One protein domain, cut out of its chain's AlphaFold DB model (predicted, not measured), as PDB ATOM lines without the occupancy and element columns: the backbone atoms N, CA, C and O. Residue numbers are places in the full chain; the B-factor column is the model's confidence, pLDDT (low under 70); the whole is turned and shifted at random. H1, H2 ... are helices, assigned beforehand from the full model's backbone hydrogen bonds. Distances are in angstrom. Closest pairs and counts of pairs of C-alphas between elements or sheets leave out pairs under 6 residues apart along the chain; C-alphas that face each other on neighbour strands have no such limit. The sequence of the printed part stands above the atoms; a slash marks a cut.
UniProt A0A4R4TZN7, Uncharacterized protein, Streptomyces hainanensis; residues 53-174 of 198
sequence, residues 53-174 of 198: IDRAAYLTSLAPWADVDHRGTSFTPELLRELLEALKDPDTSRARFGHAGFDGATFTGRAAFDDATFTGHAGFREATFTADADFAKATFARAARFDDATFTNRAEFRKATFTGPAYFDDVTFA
ATOM      1  N   ILE A  53     125.753 126.876 124.066       95.19
ATOM      2  CA  ILE A  53     125.956 125.603 124.769       95.19
ATOM      3  C   ILE A  53     126.915 125.831 125.934       95.19
ATOM      4  O   ILE A  53     126.575 125.531 127.080       95.19
ATOM      5  N   ASP A  54     128.066 126.431 125.647       97.00
ATOM      6  CA  ASP A  54     129.097 126.715 126.641       97.00
ATOM      7  C   ASP A  54     128.601 127.695 127.704       97.00
ATOM      8  O   ASP A  54     128.827 127.496 128.897       97.00
ATOM      9  N   ARG A  55     127.840 128.716 127.298       98.00
ATOM     10  CA  ARG A  55     127.213 129.661 128.225       98.00
ATOM     11  C   ARG A  55     126.249 128.968 129.175       98.00
ATOM     12  O   ARG A  55     126.290 129.221 130.376       98.00
ATOM     13  N   ALA A  56     125.391 128.091 128.655       97.25
ATOM     14  CA  ALA A  56     124.457 127.344 129.488       97.25
ATOM     15  C   ALA A  56     125.197 126.420 130.467       97.25
ATOM     16  O   ALA A  56     124.805 126.334 131.633       97.25
ATOM     17  N   ALA A  57     126.278 125.772 130.020       97.06
ATOM     18  CA  ALA A  57     127.118 124.934 130.871       97.06
ATOM     19  C   ALA A  57     127.784 125.747 131.992       97.06
ATOM     20  O   ALA A  57     127.656 125.382 133.163       97.06
ATOM     21  N   TYR A  58     128.407 126.881 131.652       97.75
ATOM     22  CA  TYR A  58     129.010 127.797 132.618       97.75
ATOM     23  C   TYR A  58     127.989 128.274 133.655       97.75
ATOM     24  O   TYR A  58     128.202 128.108 134.855       97.75
ATOM     25  N   LEU A  59     126.843 128.798 133.213       97.81
ATOM     26  CA  LEU A  59     125.815 129.327 134.110       97.81
ATOM     27  C   LEU A  59     125.219 128.241 135.017       97.81
ATOM     28  O   LEU A  59     124.985 128.495 136.191       97.81
ATOM     29  N   THR A  60     125.029 127.019 134.515       97.19
ATOM     30  CA  THR A  60     124.519 125.895 135.327       97.19
ATOM     31  C   THR A  60     125.535 125.422 136.372       97.19
ATOM     32  O   THR A  60     125.157 124.802 137.363       97.19
ATOM     33  N   SER A  61     126.826 125.701 136.168       96.75
ATOM     34  CA  SER A  61     127.870 125.380 137.147       96.75
ATOM     35  C   SER A  61     127.903 126.345 138.335       96.75
ATOM     36  O   SER A  61     128.481 126.017 139.373       96.75
ATOM     37  N   LEU A  62     127.280 127.521 138.202       97.38
ATOM     38  CA  LEU A  62     127.219 128.508 139.269       97.38
ATOM     39  C   LEU A  62     126.195 128.096 140.329       97.38
ATOM     40  O   LEU A  62     125.142 127.530 140.044       97.38
ATOM     41  N   ALA A  63     126.520 128.423 141.572       96.94
ATOM     42  CA  ALA A  63     125.642 128.272 142.718       96.94
ATOM     43  C   ALA A  63     125.507 129.626 143.429       96.94
ATOM     44  O   ALA A  63     126.378 130.490 143.276       96.94
ATOM     45  N   PRO A  64     124.465 129.824 144.253       97.94
ATOM     46  CA  PRO A  64     124.404 130.970 145.150       97.94
ATOM     47  C   PRO A  64     125.712 131.112 145.932       97.94
ATOM     48  O   PRO A  64     126.265 130.114 146.399       97.94
ATOM     49  N   TRP A  65     126.182 132.350 146.088       97.31
ATOM     50  CA  TRP A  65     127.439 132.690 146.769       97.31
ATOM     51  C   TRP A  65     128.719 132.309 146.015       97.31
ATOM     52  O   TRP A  65     129.803 132.473 146.573       97.31
ATOM     53  N   ALA A  66     128.625 131.844 144.766       96.81
ATOM     54  CA  ALA A  66     129.804 131.623 143.937       96.81
ATOM     55  C   ALA A  66     130.576 132.930 143.696       96.81
ATOM     56  O   ALA A  66     129.993 134.017 143.597       96.81
ATOM     57  N   ASP A  67     131.896 132.796 143.591       96.06
ATOM     58  CA  ASP A  67     132.770 133.861 143.119       96.06
ATOM     59  C   ASP A  67     132.642 133.970 141.594       96.06
ATOM     60  O   ASP A  67     132.702 132.961 140.887       96.06
ATOM     61  N   VAL A  68     132.480 135.188 141.078       96.31
ATOM     62  CA  VAL A  68     132.382 135.446 139.636       96.31
ATOM     63  C   VAL A  68     133.371 136.520 139.209       96.31
ATOM     64  O   VAL A  68     133.423 137.598 139.797       96.31
ATOM     65  N   ASP A  69     134.140 136.230 138.161       96.12
ATOM     66  CA  ASP A  69     135.044 137.182 137.517       96.12
ATOM     67  C   ASP A  69     134.578 137.428 136.079       96.12
ATOM     68  O   ASP A  69     134.675 136.564 135.204       96.12
ATOM     69  N   HIS A  70     134.026 138.617 135.862       97.44
ATOM     70  CA  HIS A  70     133.486 139.100 134.596       97.44
ATOM     71  C   HIS A  70     134.031 140.487 134.249       97.44
ATOM     72  O   HIS A  70     133.384 141.256 133.527       97.44
ATOM     73  N   ARG A  71     135.234 140.810 134.739       96.62
ATOM     74  CA  ARG A  71     135.927 142.059 134.407       96.62
ATOM     75  C   ARG A  71     135.996 142.263 132.890       96.62
ATOM     76  O   ARG A  71     136.177 141.305 132.137       96.62
ATOM     77  N   GLY A  72     135.770 143.493 132.440       94.81
ATOM     78  CA  GLY A  72     135.759 143.894 131.030       94.81
ATOM     79  C   GLY A  72     134.630 143.302 130.174       94.81
ATOM     80  O   GLY A  72     134.590 143.528 128.967       94.81
ATOM     81  N   THR A  73     133.722 142.503 130.744       96.50
ATOM     82  CA  THR A  73     132.668 141.837 129.967       96.50
ATOM     83  C   THR A  73     131.526 142.803 129.647       96.50
ATOM     84  O   THR A  73     131.069 143.560 130.504       96.50
ATOM     85  N   SER A  74     131.020 142.750 128.413       96.62
ATOM     86  CA  SER A  74     129.807 143.469 128.011       96.62
ATOM     87  C   SER A  74     128.551 142.657 128.332       96.62
ATOM     88  O   SER A  74     128.383 141.542 127.846       96.62
ATOM     89  N   PHE A  75     127.635 143.236 129.101       97.94
ATOM     90  CA  PHE A  75     126.369 142.633 129.502       97.94
ATOM     91  C   PHE A  75     125.196 143.265 128.759       97.94
ATOM     92  O   PHE A  75     124.907 144.453 128.921       97.94
ATOM     93  N   THR A  76     124.475 142.452 127.985       97.50
ATOM     94  CA  THR A  76     123.102 142.782 127.575       97.50
ATOM     95  C   THR A  76     122.135 142.517 128.736       97.50
ATOM     96  O   THR A  76     122.489 141.778 129.664       97.50
ATOM     97  N   PRO A  77     120.907 143.069 128.711       97.31
ATOM     98  CA  PRO A  77     119.892 142.755 129.718       97.31
ATOM     99  C   PRO A  77     119.632 141.251 129.866       97.31
ATOM    100  O   PRO A  77     119.445 140.758 130.977       97.31
ATOM    101  N   GLU A  78     119.646 140.513 128.759       97.62
ATOM    102  CA  GLU A  78     119.418 139.069 128.729       97.62
ATOM    103  C   GLU A  78     120.567 138.324 129.401       97.62
ATOM    104  O   GLU A  78     120.312 137.491 130.268       97.62
ATOM    105  N   LEU A  79     121.812 138.677 129.064       98.38
ATOM    106  CA  LEU A  79     122.997 138.040 129.634       98.38
ATOM    107  C   LEU A  79     123.123 138.309 131.137       98.38
ATOM    108  O   LEU A  79     123.442 137.405 131.907       98.38
ATOM    109  N   LEU A  80     122.843 139.542 131.568       98.69
ATOM    110  CA  LEU A  80     122.833 139.864 132.991       98.69
ATOM    111  C   LEU A  80     121.730 139.091 133.718       98.69
ATOM    112  O   LEU A  80     121.974 138.537 134.786       98.69
ATOM    113  N   ARG A  81     120.524 139.019 133.143       98.38
ATOM    114  CA  ARG A  81     119.425 138.244 133.730       98.38
ATOM    115  C   ARG A  81     119.799 136.769 133.851       98.38
ATOM    116  O   ARG A  81     119.540 136.179 134.889       98.38
ATOM    117  N   GLU A  82     120.411 136.185 132.827       98.56
ATOM    118  CA  GLU A  82     120.908 134.805 132.856       98.56
ATOM    119  C   GLU A  82     121.903 134.572 134.002       98.56
ATOM    120  O   GLU A  82     121.730 133.625 134.771       98.56
ATOM    121  N   LEU A  83     122.879 135.469 134.179       98.69
ATOM    122  CA  LEU A  83     123.831 135.411 135.293       98.69
ATOM    123  C   LEU A  83     123.139 135.523 136.658       98.69
ATOM    124  O   LEU A  83     123.432 134.758 137.577       98.69
ATOM    125  N   LEU A  84     122.209 136.466 136.806       98.50
ATOM    126  CA  LEU A  84     121.484 136.663 138.060       98.50
ATOM    127  C   LEU A  84     120.601 135.462 138.400       98.50
ATOM    128  O   LEU A  84     120.544 135.079 139.564       98.50
ATOM    129  N   GLU A  85     119.945 134.850 137.409       98.19
ATOM    130  CA  GLU A  85     119.173 133.619 137.609       98.19
ATOM    131  C   GLU A  85     120.060 132.448 138.039       98.19
ATOM    132  O   GLU A  85     119.668 131.696 138.929       98.19
ATOM    133  N   ALA A  86     121.265 132.322 137.480       98.31
ATOM    134  CA  ALA A  86     122.221 131.285 137.870       98.31
ATOM    135  C   ALA A  86     122.692 131.411 139.334       98.31
ATOM    136  O   ALA A  86     122.957 130.415 140.002       98.31
ATOM    137  N   LEU A  87     122.757 132.637 139.858       98.44
ATOM    138  CA  LEU A  87     123.213 132.936 141.221       98.44
ATOM    139  C   LEU A  87     122.067 133.091 142.233       98.44
ATOM    140  O   LEU A  87     122.297 133.505 143.376       98.44
ATOM    141  N   LYS A  88     120.819 132.824 141.833       98.06
ATOM    142  CA  LYS A  88     119.661 132.986 142.715       98.06
ATOM    143  C   LYS A  88     119.619 131.911 143.781       98.06
ATOM    144  O   LYS A  88     119.551 130.718 143.505       98.06
ATOM    145  N   ASP A  89     119.568 132.372 145.020       97.38
ATOM    146  CA  ASP A  89     119.250 131.535 146.161       97.38
ATOM    147  C   ASP A  89     117.781 131.067 146.061       97.38
ATOM    148  O   ASP A  89     116.888 131.909 145.898       97.38
ATOM    149  N   PRO A  90     117.515 129.748 146.118       94.81
ATOM    150  CA  PRO A  90     116.182 129.199 145.881       94.81
ATOM    151  C   PRO A  90     115.170 129.567 146.975       94.81
ATOM    152  O   PRO A  90     113.977 129.649 146.687       94.81
ATOM    153  N   ASP A  91     115.628 129.841 148.198       96.56
ATOM    154  CA  ASP A  91     114.758 130.162 149.333       96.56
ATOM    155  C   ASP A  91     114.314 131.628 149.296       96.56
ATOM    156  O   ASP A  91     113.183 131.971 149.648       96.56
ATOM    157  N   THR A  92     115.203 132.517 148.847       95.12
ATOM    158  CA  THR A  92     114.958 133.968 148.840       95.12
ATOM    159  C   THR A  92     114.618 134.526 147.462       95.12
ATOM    160  O   THR A  92     114.144 135.660 147.361       95.12
ATOM    161  N   SER A  93     114.850 133.756 146.395       95.38
ATOM    162  CA  SER A  93     114.743 134.203 144.998       95.38
ATOM    163  C   SER A  93     115.569 135.463 144.695       95.38
ATOM    164  O   SER A  93     115.213 136.248 143.808       95.38
ATOM    165  N   ARG A  94     116.661 135.687 145.439       97.31
ATOM    166  CA  ARG A  94     117.574 136.831 145.285       97.31
ATOM    167  C   ARG A  94     118.943 136.364 144.813       97.31
ATOM    168  O   ARG A  94     119.416 135.322 145.252       97.31
ATOM    169  N   ALA A  95     119.582 137.155 143.955       98.31
ATOM    170  CA  ALA A  95     120.935 136.873 143.490       98.31
ATOM    171  C   ALA A  95     121.944 137.009 144.643       98.31
ATOM    172  O   ALA A  95     121.942 138.012 145.372       98.31
ATOM    173  N   ARG A  96     122.792 135.993 144.813       98.50
ATOM    174  CA  ARG A  96     123.802 135.912 145.870       98.50
ATOM    175  C   ARG A  96     125.186 135.738 145.273       98.50
ATOM    176  O   ARG A  96     125.457 134.745 144.607       98.50
ATOM    177  N   PHE A  97     126.066 136.675 145.580       98.44
ATOM    178  CA  PHE A  97     127.444 136.692 145.126       98.44
ATOM    179  C   PHE A  97     128.388 136.413 146.298       98.44
ATOM    180  O   PHE A  97     128.196 136.928 147.412       98.44
ATOM    181  N   GLY A  98     129.423 135.620 146.026       97.44
ATOM    182  CA  GLY A  98     130.663 135.627 146.793       97.44
ATOM    183  C   GLY A  98     131.417 136.919 146.486       97.44
ATOM    184  O   GLY A  98     130.896 138.022 146.688       97.44
ATOM    185  N   HIS A  99     132.627 136.799 145.963       96.19
ATOM    186  CA  HIS A  99     133.329 137.880 145.280       96.19
ATOM    187  C   HIS A  99     132.711 138.105 143.897       96.19
ATOM    188  O   HIS A  99     132.352 137.155 143.204       96.19
ATOM    189  N   ALA A 100     132.601 139.360 143.477       97.44
ATOM    190  CA  ALA A 100     132.046 139.714 142.177       97.44
ATOM    191  C   ALA A 100     132.930 140.752 141.486       97.44
ATOM    192  O   ALA A 100     133.062 141.878 141.965       97.44
ATOM    193  N   GLY A 101     133.555 140.359 140.379       97.38
ATOM    194  CA  GLY A 101     134.404 141.212 139.555       97.38
ATOM    195  C   GLY A 101     133.665 141.675 138.308       97.38
ATOM    196  O   GLY A 101     133.477 140.898 137.378       97.38
ATOM    197  N   PHE A 102     133.291 142.948 138.269       98.25
ATOM    198  CA  PHE A 102     132.722 143.639 137.110       98.25
ATOM    199  C   PHE A 102     133.538 144.891 136.744       98.25
ATOM    200  O   PHE A 102     133.026 145.787 136.077       98.25
ATOM    201  N   ASP A 103     134.802 144.977 137.177       96.69
ATOM    202  CA  ASP A 103     135.670 146.105 136.824       96.69
ATOM    203  C   ASP A 103     135.814 146.204 135.292       96.69
ATOM    204  O   ASP A 103     136.027 145.193 134.620       96.69
ATOM    205  N   GLY A 104     135.636 147.395 134.723       94.56
ATOM    206  CA  GLY A 104     135.636 147.656 133.281       94.56
ATOM    207  C   GLY A 104     134.453 147.051 132.510       94.56
ATOM    208  O   GLY A 104     134.430 147.102 131.280       94.56
ATOM    209  N   ALA A 105     133.474 146.437 133.185       97.38
ATOM    210  CA  ALA A 105     132.310 145.857 132.518       97.38
ATOM    211  C   ALA A 105     131.405 146.943 131.916       97.38
ATOM    212  O   ALA A 105     131.255 148.036 132.464       97.38
ATOM    213  N   THR A 106     130.742 146.626 130.803       98.00
ATOM    214  CA  THR A 106     129.764 147.528 130.171       98.00
ATOM    215  C   THR A 106     128.373 146.916 130.212       98.00
ATOM    216  O   THR A 106     128.121 145.903 129.567       98.00
ATOM    217  N   PHE A 107     127.437 147.550 130.911       97.75
ATOM    218  CA  PHE A 107     126.027 147.169 130.938       97.75
ATOM    219  C   PHE A 107     125.266 147.987 129.893       97.75
ATOM    220  O   PHE A 107     125.026 149.177 130.090       97.75
ATOM    221  N   THR A 108     124.903 147.351 128.775       95.44
ATOM    222  CA  THR A 108     124.338 148.022 127.584       95.44
ATOM    223  C   THR A 108     122.838 148.322 127.686       95.44
ATOM    224  O   THR A 108     122.258 148.980 126.819       95.44
ATOM    225  N   GLY A 109     122.192 147.860 128.756       93.62
ATOM    226  CA  GLY A 109     120.793 148.128 129.071       93.62
ATOM    227  C   GLY A 109     120.559 148.138 130.579       93.62
ATOM    228  O   GLY A 109     121.492 148.369 131.345       93.62
ATOM    229  N   ARG A 110     119.305 147.937 131.015       95.75
ATOM    230  CA  ARG A 110     118.954 147.997 132.445       95.75
ATOM    231  C   ARG A 110     119.780 146.978 133.235       95.75
ATOM    232  O   ARG A 110     119.670 145.780 132.976       95.75
ATOM    233  N   ALA A 111     120.536 147.450 134.220       97.81
ATOM    234  CA  ALA A 111     121.323 146.617 135.118       97.81
ATOM    235  C   ALA A 111     120.594 146.465 136.458       97.81
ATOM    236  O   ALA A 111     120.584 147.391 137.264       97.81
ATOM    237  N   ALA A 112     119.932 145.329 136.675       97.88
ATOM    238  CA  ALA A 112     119.071 145.101 137.836       97.88
ATOM    239  C   ALA A 112     119.764 144.220 138.887       97.88
ATOM    240  O   ALA A 112     119.699 142.998 138.820       97.88
ATOM    241  N   PHE A 113     120.424 144.848 139.854       98.38
ATOM    242  CA  PHE A 113     121.022 144.215 141.033       98.38
ATOM    243  C   PHE A 113     120.174 144.452 142.299       98.38
ATOM    244  O   PHE A 113     120.685 144.385 143.421       98.38
ATOM    245  N   ASP A 114     118.884 144.757 142.144       98.12
ATOM    246  CA  ASP A 114     117.988 145.014 143.264       98.12
ATOM    247  C   ASP A 114     117.848 143.783 144.172       98.12
ATOM    248  O   ASP A 114     117.796 142.638 143.723       98.12
ATOM    249  N   ASP A 115     117.842 144.025 145.486       98.19
ATOM    250  CA  ASP A 115     117.828 142.995 146.534       98.19
ATOM    251  C   ASP A 115     118.999 141.969 146.468       98.19
ATOM    252  O   ASP A 115     118.994 140.975 147.209       98.19
ATOM    253  N   ALA A 116     120.022 142.190 145.628       98.56
ATOM    254  CA  ALA A 116     121.196 141.321 145.547       98.56
ATOM    255  C   ALA A 116     122.039 141.384 146.830       98.56
ATOM    256  O   ALA A 116     122.035 142.369 147.573       98.56
ATOM    257  N   THR A 117     122.793 140.326 147.125       98.75
ATOM    258  CA  THR A 117     123.755 140.347 148.240       98.75
ATOM    259  C   THR A 117     125.125 139.887 147.794       98.75
ATOM    260  O   THR A 117     125.259 138.809 147.225       98.75
ATOM    261  N   PHE A 118     126.124 140.700 148.116       98.38
ATOM    262  CA  PHE A 118     127.537 140.481 147.861       98.38
ATOM    263  C   PHE A 118     128.228 140.239 149.202       98.38
ATOM    264  O   PHE A 118     128.348 141.151 150.026       98.38
ATOM    265  N   THR A 119     128.626 138.993 149.458       97.25
ATOM    266  CA  THR A 119     129.327 138.613 150.703       97.25
ATOM    267  C   THR A 119     130.837 138.788 150.612       97.25
ATOM    268  O   THR A 119     131.496 139.024 151.629       97.25
ATOM    269  N   GLY A 120     131.378 138.687 149.400       94.38
ATOM    270  CA  GLY A 120     132.748 139.027 149.054       94.38
ATOM    271  C   GLY A 120     132.889 140.488 148.629       94.38
ATOM    272  O   GLY A 120     131.976 141.302 148.784       94.38
ATOM    273  N   HIS A 121     134.067 140.829 148.108       95.06
ATOM    274  CA  HIS A 121     134.303 142.131 147.484       95.06
ATOM    275  C   HIS A 121     133.489 142.261 146.190       95.06
ATOM    276  O   HIS A 121     133.420 141.309 145.413       95.06
ATOM    277  N   ALA A 122     132.911 143.439 145.955       97.31
ATOM    278  CA  ALA A 122     132.175 143.757 144.736       97.31
ATOM    279  C   ALA A 122     132.900 144.877 143.975       97.31
ATOM    280  O   ALA A 122     132.948 146.017 144.441       97.31
ATOM    281  N   GLY A 123     133.503 144.539 142.837       97.00
ATOM    282  CA  GLY A 123     134.226 145.472 141.975       97.00
ATOM    283  C   GLY A 123     133.381 145.896 140.784       97.00
ATOM    284  O   GLY A 123     132.931 145.049 140.021       97.00
ATOM    285  N   PHE A 124     133.176 147.197 140.634       98.00
ATOM    286  CA  PHE A 124     132.565 147.869 139.487       98.00
ATOM    287  C   PHE A 124     133.436 149.062 139.056       98.00
ATOM    288  O   PHE A 124     132.908 150.046 138.534       98.00
ATOM    289  N   ARG A 125     134.753 149.022 139.310       95.81
ATOM    290  CA  ARG A 125     135.639 150.126 138.921       95.81
ATOM    291  C   ARG A 125     135.651 150.284 137.413       95.81
ATOM    292  O   ARG A 125     135.640 149.274 136.720       95.81
ATOM    293  N   GLU A 126     135.651 151.509 136.905       94.69
ATOM    294  CA  GLU A 126     135.612 151.799 135.460       94.69
ATOM    295  C   GLU A 126     134.402 151.173 134.722       94.69
ATOM    296  O   GLU A 126     134.344 151.153 133.491       94.69
ATOM    297  N   ALA A 127     133.409 150.638 135.447       96.94
ATOM    298  CA  ALA A 127     132.242 150.025 134.829       96.94
ATOM    299  C   ALA A 127     131.333 151.100 134.222       96.94
ATOM    300  O   ALA A 127     131.112 152.165 134.803       96.94
ATOM    301  N   THR A 128     130.754 150.805 133.061       97.94
ATOM    302  CA  THR A 128     129.836 151.714 132.367       97.94
ATOM    303  C   THR A 128     128.419 151.157 132.376       97.94
ATOM    304  O   THR A 128     128.163 150.074 131.853       97.94
ATOM    305  N   PHE A 129     127.472 151.926 132.907       97.06
ATOM    306  CA  PHE A 129     126.042 151.632 132.893       97.06
ATOM    307  C   PHE A 129     125.345 152.577 131.915       97.06
ATOM    308  O   PHE A 129     125.190 153.767 132.201       97.06
ATOM    309  N   THR A 130     124.934 152.064 130.749       95.00
ATOM    310  CA  THR A 130     124.386 152.900 129.663       95.00
ATOM    311  C   THR A 130     122.886 153.185 129.796       95.00
ATOM    312  O   THR A 130     122.327 153.974 129.028       95.00
ATOM    313  N   ALA A 131     122.215 152.525 130.739       94.06
ATOM    314  CA  ALA A 131     120.811 152.713 131.080       94.06
ATOM    315  C   ALA A 131     120.632 152.656 132.607       94.06
ATOM    316  O   ALA A 131     121.596 152.820 133.350       94.06
ATOM    317  N   ASP A 132     119.396 152.478 133.080       95.56
ATOM    318  CA  ASP A 132     119.106 152.450 134.514       95.56
ATOM    319  C   ASP A 132     119.897 151.329 135.218       95.56
ATOM    320  O   ASP A 132     119.786 150.156 134.852       95.56
ATOM    321  N   ALA A 133     120.653 151.696 136.251       97.56
ATOM    322  CA  ALA A 133     121.349 150.793 137.156       97.56
ATOM    323  C   ALA A 133     120.629 150.785 138.509       97.56
ATOM    324  O   ALA A 133     120.526 151.809 139.188       97.56
ATOM    325  N   ASP A 134     120.099 149.633 138.889       98.19
ATOM    326  CA  ASP A 134     119.287 149.461 140.084       98.19
ATOM    327  C   ASP A 134     120.029 148.581 141.089       98.19
ATOM    328  O   ASP A 134     120.174 147.381 140.890       98.19
ATOM    329  N   PHE A 135     120.502 149.194 142.167       98.50
ATOM    330  CA  PHE A 135     121.089 148.548 143.339       98.50
ATOM    331  C   PHE A 135     120.181 148.737 144.564       98.50
ATOM    332  O   PHE A 135     120.645 148.694 145.710       98.50
ATOM    333  N   ALA A 136     118.882 148.998 144.366       98.44
ATOM    334  CA  ALA A 136     117.966 149.217 145.473       98.44
ATOM    335  C   ALA A 136     117.939 147.994 146.399       98.44
ATOM    336  O   ALA A 136     117.767 146.860 145.961       98.44
ATOM    337  N   LYS A 137     118.086 148.229 147.707       98.38
ATOM    338  CA  LYS A 137     118.157 147.189 148.751       98.38
ATOM    339  C   LYS A 137     119.302 146.176 148.591       98.38
ATOM    340  O   LYS A 137     119.320 145.179 149.313       98.38
ATOM    341  N   ALA A 138     120.261 146.419 147.698       98.62
ATOM    342  CA  ALA A 138     121.440 145.572 147.599       98.62
ATOM    343  C   ALA A 138     122.253 145.632 148.903       98.62
ATOM    344  O   ALA A 138     122.331 146.675 149.556       98.62
ATOM    345  N   THR A 139     122.857 144.515 149.298       98.75
ATOM    346  CA  THR A 139     123.716 144.436 150.488       98.75
ATOM    347  C   THR A 139     125.142 144.095 150.083       98.75
ATOM    348  O   THR A 139     125.372 143.065 149.456       98.75
ATOM    349  N   PHE A 140     126.095 144.930 150.486       98.44
ATOM    350  CA  PHE A 140     127.527 144.751 150.273       98.44
ATOM    351  C   PHE A 140     128.208 144.522 151.627       98.44
ATOM    352  O   PHE A 140     128.378 145.454 152.419       98.44
ATOM    353  N   ALA A 141     128.557 143.268 151.921       97.50
ATOM    354  CA  ALA A 141     129.116 142.882 153.217       97.50
ATOM    355  C   ALA A 141     130.604 143.249 153.355       97.50
ATOM    356  O   ALA A 141     131.079 143.498 154.463       97.50
ATOM    357  N   ARG A 142     131.336 143.288 152.234       95.81
ATOM    358  CA  ARG A 142     132.733 143.746 152.148       95.81
ATOM    359  C   ARG A 142     132.832 144.993 151.272       95.81
ATOM    360  O   ARG A 142     131.833 145.667 151.047       95.81
ATOM    361  N   ALA A 143     134.046 145.334 150.840       95.06
ATOM    362  CA  ALA A 143     134.271 146.535 150.057       95.06
ATOM    363  C   ALA A 143     133.491 146.494 148.733       95.06
ATOM    364  O   ALA A 143     133.552 145.494 148.011       95.06
ATOM    365  N   ALA A 144     132.802 147.592 148.430       96.94
ATOM    366  CA  ALA A 144     132.145 147.835 147.153       96.94
ATOM    367  C   ALA A 144     132.865 148.989 146.451       96.94
ATOM    368  O   ALA A 144     133.011 150.062 147.036       96.94
ATOM    369  N   ARG A 145     133.351 148.769 145.231       96.50
ATOM    370  CA  ARG A 145     134.124 149.768 144.485       96.50
ATOM    371  C   ARG A 145     133.387 150.172 143.223       96.50
ATOM    372  O   ARG A 145     133.163 149.329 142.366       96.50
ATOM    373  N   PHE A 146     133.047 151.446 143.124       97.19
ATOM    374  CA  PHE A 146     132.468 152.095 141.948       97.19
ATOM    375  C   PHE A 146     133.382 153.223 141.446       97.19
ATOM    376  O   PHE A 146     132.909 154.152 140.793       97.19
ATOM    377  N   ASP A 147     134.668 153.168 141.796       94.31
ATOM    378  CA  ASP A 147     135.656 154.171 141.397       94.31
ATOM    379  C   ASP A 147     135.724 154.270 139.874       94.31
ATOM    380  O   ASP A 147     135.669 153.247 139.190       94.31
ATOM    381  N   ASP A 148     135.761 155.486 139.338       94.31
ATOM    382  CA  ASP A 148     135.769 155.758 137.893       94.31
ATOM    383  C   ASP A 148     134.560 155.182 137.117       94.31
ATOM    384  O   ASP A 148     134.524 155.200 135.883       94.31
ATOM    385  N   ALA A 149     133.531 154.668 137.803       95.81
ATOM    386  CA  ALA A 149     132.347 154.137 137.143       95.81
ATOM    387  C   ALA A 149     131.518 155.266 136.510       95.81
ATOM    388  O   ALA A 149     131.417 156.380 137.031       95.81
ATOM    389  N   THR A 150     130.863 154.963 135.391       97.50
ATOM    390  CA  THR A 150     130.003 155.912 134.675       97.50
ATOM    391  C   THR A 150     128.565 155.414 134.629       97.50
ATOM    392  O   THR A 150     128.265 154.387 134.023       97.50
ATOM    393  N   PHE A 151     127.649 156.189 135.207       95.56
ATOM    394  CA  PHE A 151     126.205 155.989 135.113       95.56
ATOM    395  C   PHE A 151     125.620 157.035 134.168       95.56
ATOM    396  O   PHE A 151     125.564 158.219 134.505       95.56
ATOM    397  N   THR A 152     125.181 156.627 132.975       93.50
ATOM    398  CA  THR A 152     124.639 157.573 131.979       93.50
ATOM    399  C   THR A 152     123.157 157.893 132.191       93.50
ATOM    400  O   THR A 152     122.599 158.763 131.519       93.50
ATOM    401  N   ASN A 153     122.504 157.159 133.091       91.50
ATOM    402  CA  ASN A 153     121.081 157.242 133.381       91.50
ATOM    403  C   ASN A 153     120.845 157.065 134.897       91.50
ATOM    404  O   ASN A 153     121.755 157.283 135.699       91.50
ATOM    405  N   ARG A 154     119.631 156.697 135.325       92.50
ATOM    406  CA  ARG A 154     119.304 156.541 136.747       92.50
ATOM    407  C   ARG A 154     120.212 155.510 137.412       92.50
ATOM    408  O   ARG A 154     120.200 154.353 137.020       92.50
ATOM    409  N   ALA A 155     120.895 155.910 138.479       95.00
ATOM    410  CA  ALA A 155     121.539 154.996 139.412       95.00
ATOM    411  C   ALA A 155     120.762 155.004 140.738       95.00
ATOM    412  O   ALA A 155     120.675 156.042 141.401       95.00
ATOM    413  N   GLU A 156     120.145 153.883 141.117       95.88
ATOM    414  CA  GLU A 156     119.363 153.771 142.355       95.88
ATOM    415  C   GLU A 156     120.104 152.931 143.400       95.88
ATOM    416  O   GLU A 156     120.276 151.734 143.236       95.88
ATOM    417  N   PHE A 157     120.474 153.547 144.526       97.25
ATOM    418  CA  PHE A 157     121.045 152.865 145.700       97.25
ATOM    419  C   PHE A 157     120.102 152.927 146.912       97.25
ATOM    420  O   PHE A 157     120.510 152.837 148.073       97.25
ATOM    421  N   ARG A 158     118.803 153.148 146.677       97.25
ATOM    422  CA  ARG A 158     117.827 153.338 147.753       97.25
ATOM    423  C   ARG A 158     117.765 152.090 148.634       97.25
ATOM    424  O   ARG A 158     117.513 150.995 148.145       97.25
ATOM    425  N   LYS A 159     117.918 152.273 149.950       98.06
ATOM    426  CA  LYS A 159     117.973 151.187 150.949       98.06
ATOM    427  C   LYS A 159     119.128 150.193 150.740       98.06
ATOM    428  O   LYS A 159     119.115 149.148 151.384       98.06
ATOM    429  N   ALA A 160     120.101 150.489 149.876       98.19
ATOM    430  CA  ALA A 160     121.313 149.688 149.804       98.19
ATOM    431  C   ALA A 160     122.069 149.769 151.140       98.19
ATOM    432  O   ALA A 160     122.066 150.809 151.803       98.19
ATOM    433  N   THR A 161     122.688 148.664 151.543       98.62
ATOM    434  CA  THR A 161     123.465 148.562 152.781       98.62
ATOM    435  C   THR A 161     124.916 148.256 152.438       98.62
ATOM    436  O   THR A 161     125.195 147.239 151.813       98.62
ATOM    437  N   PHE A 162     125.836 149.112 152.881       97.75
ATOM    438  CA  PHE A 162     127.280 148.907 152.767       97.75
ATOM    439  C   PHE A 162     127.843 148.682 154.170       97.75
ATOM    440  O   PHE A 162     127.847 149.597 154.994       97.75
ATOM    441  N   THR A 163     128.246 147.450 154.473       97.25
ATOM    442  CA  THR A 163     128.855 147.102 155.768       97.25
ATOM    443  C   THR A 163     130.369 147.300 155.739       97.25
ATOM    444  O   THR A 163     130.961 147.669 156.752       97.25
ATOM    445  N   GLY A 164     130.991 147.077 154.578       90.25
ATOM    446  CA  GLY A 164     132.378 147.443 154.309       90.25
ATOM    447  C   GLY A 164     132.518 148.844 153.696       90.25
ATOM    448  O   GLY A 164     131.518 149.530 153.477       90.25
ATOM    449  N   PRO A 165     133.757 149.272 153.392       94.00
ATOM    450  CA  PRO A 165     134.008 150.522 152.682       94.00
ATOM    451  C   PRO A 165     133.312 150.552 151.315       94.00
ATOM    452  O   PRO A 165     133.367 149.576 150.567       94.00
ATOM    453  N   ALA A 166     132.689 151.677 150.984       95.69
ATOM    454  CA  ALA A 166     132.134 151.928 149.662       95.69
ATOM    455  C   ALA A 166     132.926 153.062 149.011       95.69
ATOM    456  O   ALA A 166     133.003 154.154 149.579       95.69
ATOM    457  N   TYR A 167     133.525 152.783 147.859       94.81
ATOM    458  CA  TYR A 167     134.357 153.730 147.127       94.81
ATOM    459  C   TYR A 167     133.626 154.197 145.869       94.81
ATOM    460  O   TYR A 167     133.000 153.398 145.169       94.81
ATOM    461  N   PHE A 168     133.656 155.505 145.657       94.88
ATOM    462  CA  PHE A 168     132.994 156.229 144.574       94.88
ATOM    463  C   PHE A 168     133.925 157.345 144.075       94.88
ATOM    464  O   PHE A 168     133.459 158.411 143.666       94.88
ATOM    465  N   ASP A 169     135.238 157.153 144.207       93.62
ATOM    466  CA  ASP A 169     136.219 158.138 143.771       93.62
ATOM    467  C   ASP A 169     136.092 158.322 142.251       93.62
ATOM    468  O   ASP A 169     135.925 157.359 141.510       93.62
ATOM    469  N   ASP A 170     136.065 159.574 141.793       94.44
ATOM    470  CA  ASP A 170     135.973 159.931 140.369       94.44
ATOM    471  C   ASP A 170     134.764 159.321 139.601       94.44
ATOM    472  O   ASP A 170     134.703 159.343 138.370       94.44
ATOM    473  N   VAL A 171     133.726 158.862 140.319       92.75
ATOM    474  CA  VAL A 171     132.477 158.362 139.721       92.75
ATOM    475  C   VAL A 171     131.733 159.468 138.964       92.75
ATOM    476  O   VAL A 171     131.566 160.595 139.446       92.75
ATOM    477  N   THR A 172     131.195 159.135 137.793       94.38
ATOM    478  CA  THR A 172     130.358 160.045 137.002       94.38
ATOM    479  C   THR A 172     128.896 159.606 137.029       94.38
ATOM    480  O   THR A 172     128.529 158.575 136.470       94.38
ATOM    481  N   PHE A 173     128.028 160.441 137.608       91.19
ATOM    482  CA  PHE A 173     126.574 160.358 137.429       91.19
ATOM    483  C   PHE A 173     126.151 161.389 136.383       91.19
ATOM    484  O   PHE A 173     126.013 162.576 136.691       91.19
ATOM    485  N   ALA A 174     125.985 160.955 135.134       84.12
ATOM    486  CA  ALA A 174     125.583 161.861 134.073       84.12
ATOM    487  C   ALA A 174     124.170 162.400 134.359       84.12
ATOM    488  O   ALA A 174     123.284 161.643 134.776       84.12
TER     489      ALA A 174
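What this domain is: This is residues 53 to 174 of the 198 residues of an uncharacterized protein of Streptomyces hainanensis (UniProt A0A4R4TZN7). Little of this domain is regular structure in named elements: the chain winds in stacked turns, a small solenoid over residues 68 to 174, with H2 in its first turn and H1 packed on H2 at that end. The printed part has 122 residues, with H1 then H2 and no named strand; the class is all helix, though these helices hold only 19 residues. It is compact, with a radius of gyration of the C-alphas of 13.2 A and spans of 37 by 29 by 20 A.

Where its parts are: Find C-alpha 53 at (125.956, 125.603, 124.769); from there H1, residues 53 to 61, runs 12.5 A. H2, residues 77 to 86, runs 14.3 A to C-alpha 86 at (122.221, 131.285, 137.870).

How they stand to each other: H1 and H2 touch, closest at the C-alphas of Leu 59 and Ala 86, 5.6 A apart. They run the same way at a steep tilt of 41 degrees. In both, every O i to N i+4 pair is within hydrogen-bond range. Look next at the short parallel pairings, among them residues 106 to 107 with 128 to 129, and 128 to 129 with 150 to 151.

The domain as a whole: The C-alphas of Ile 53 and Asp 169, the two farthest apart, are 39.1 A apart. The printed part has no cut; the link from H1 to H2, 15 residues, is long. No printed residue is under 70 in pLDDT.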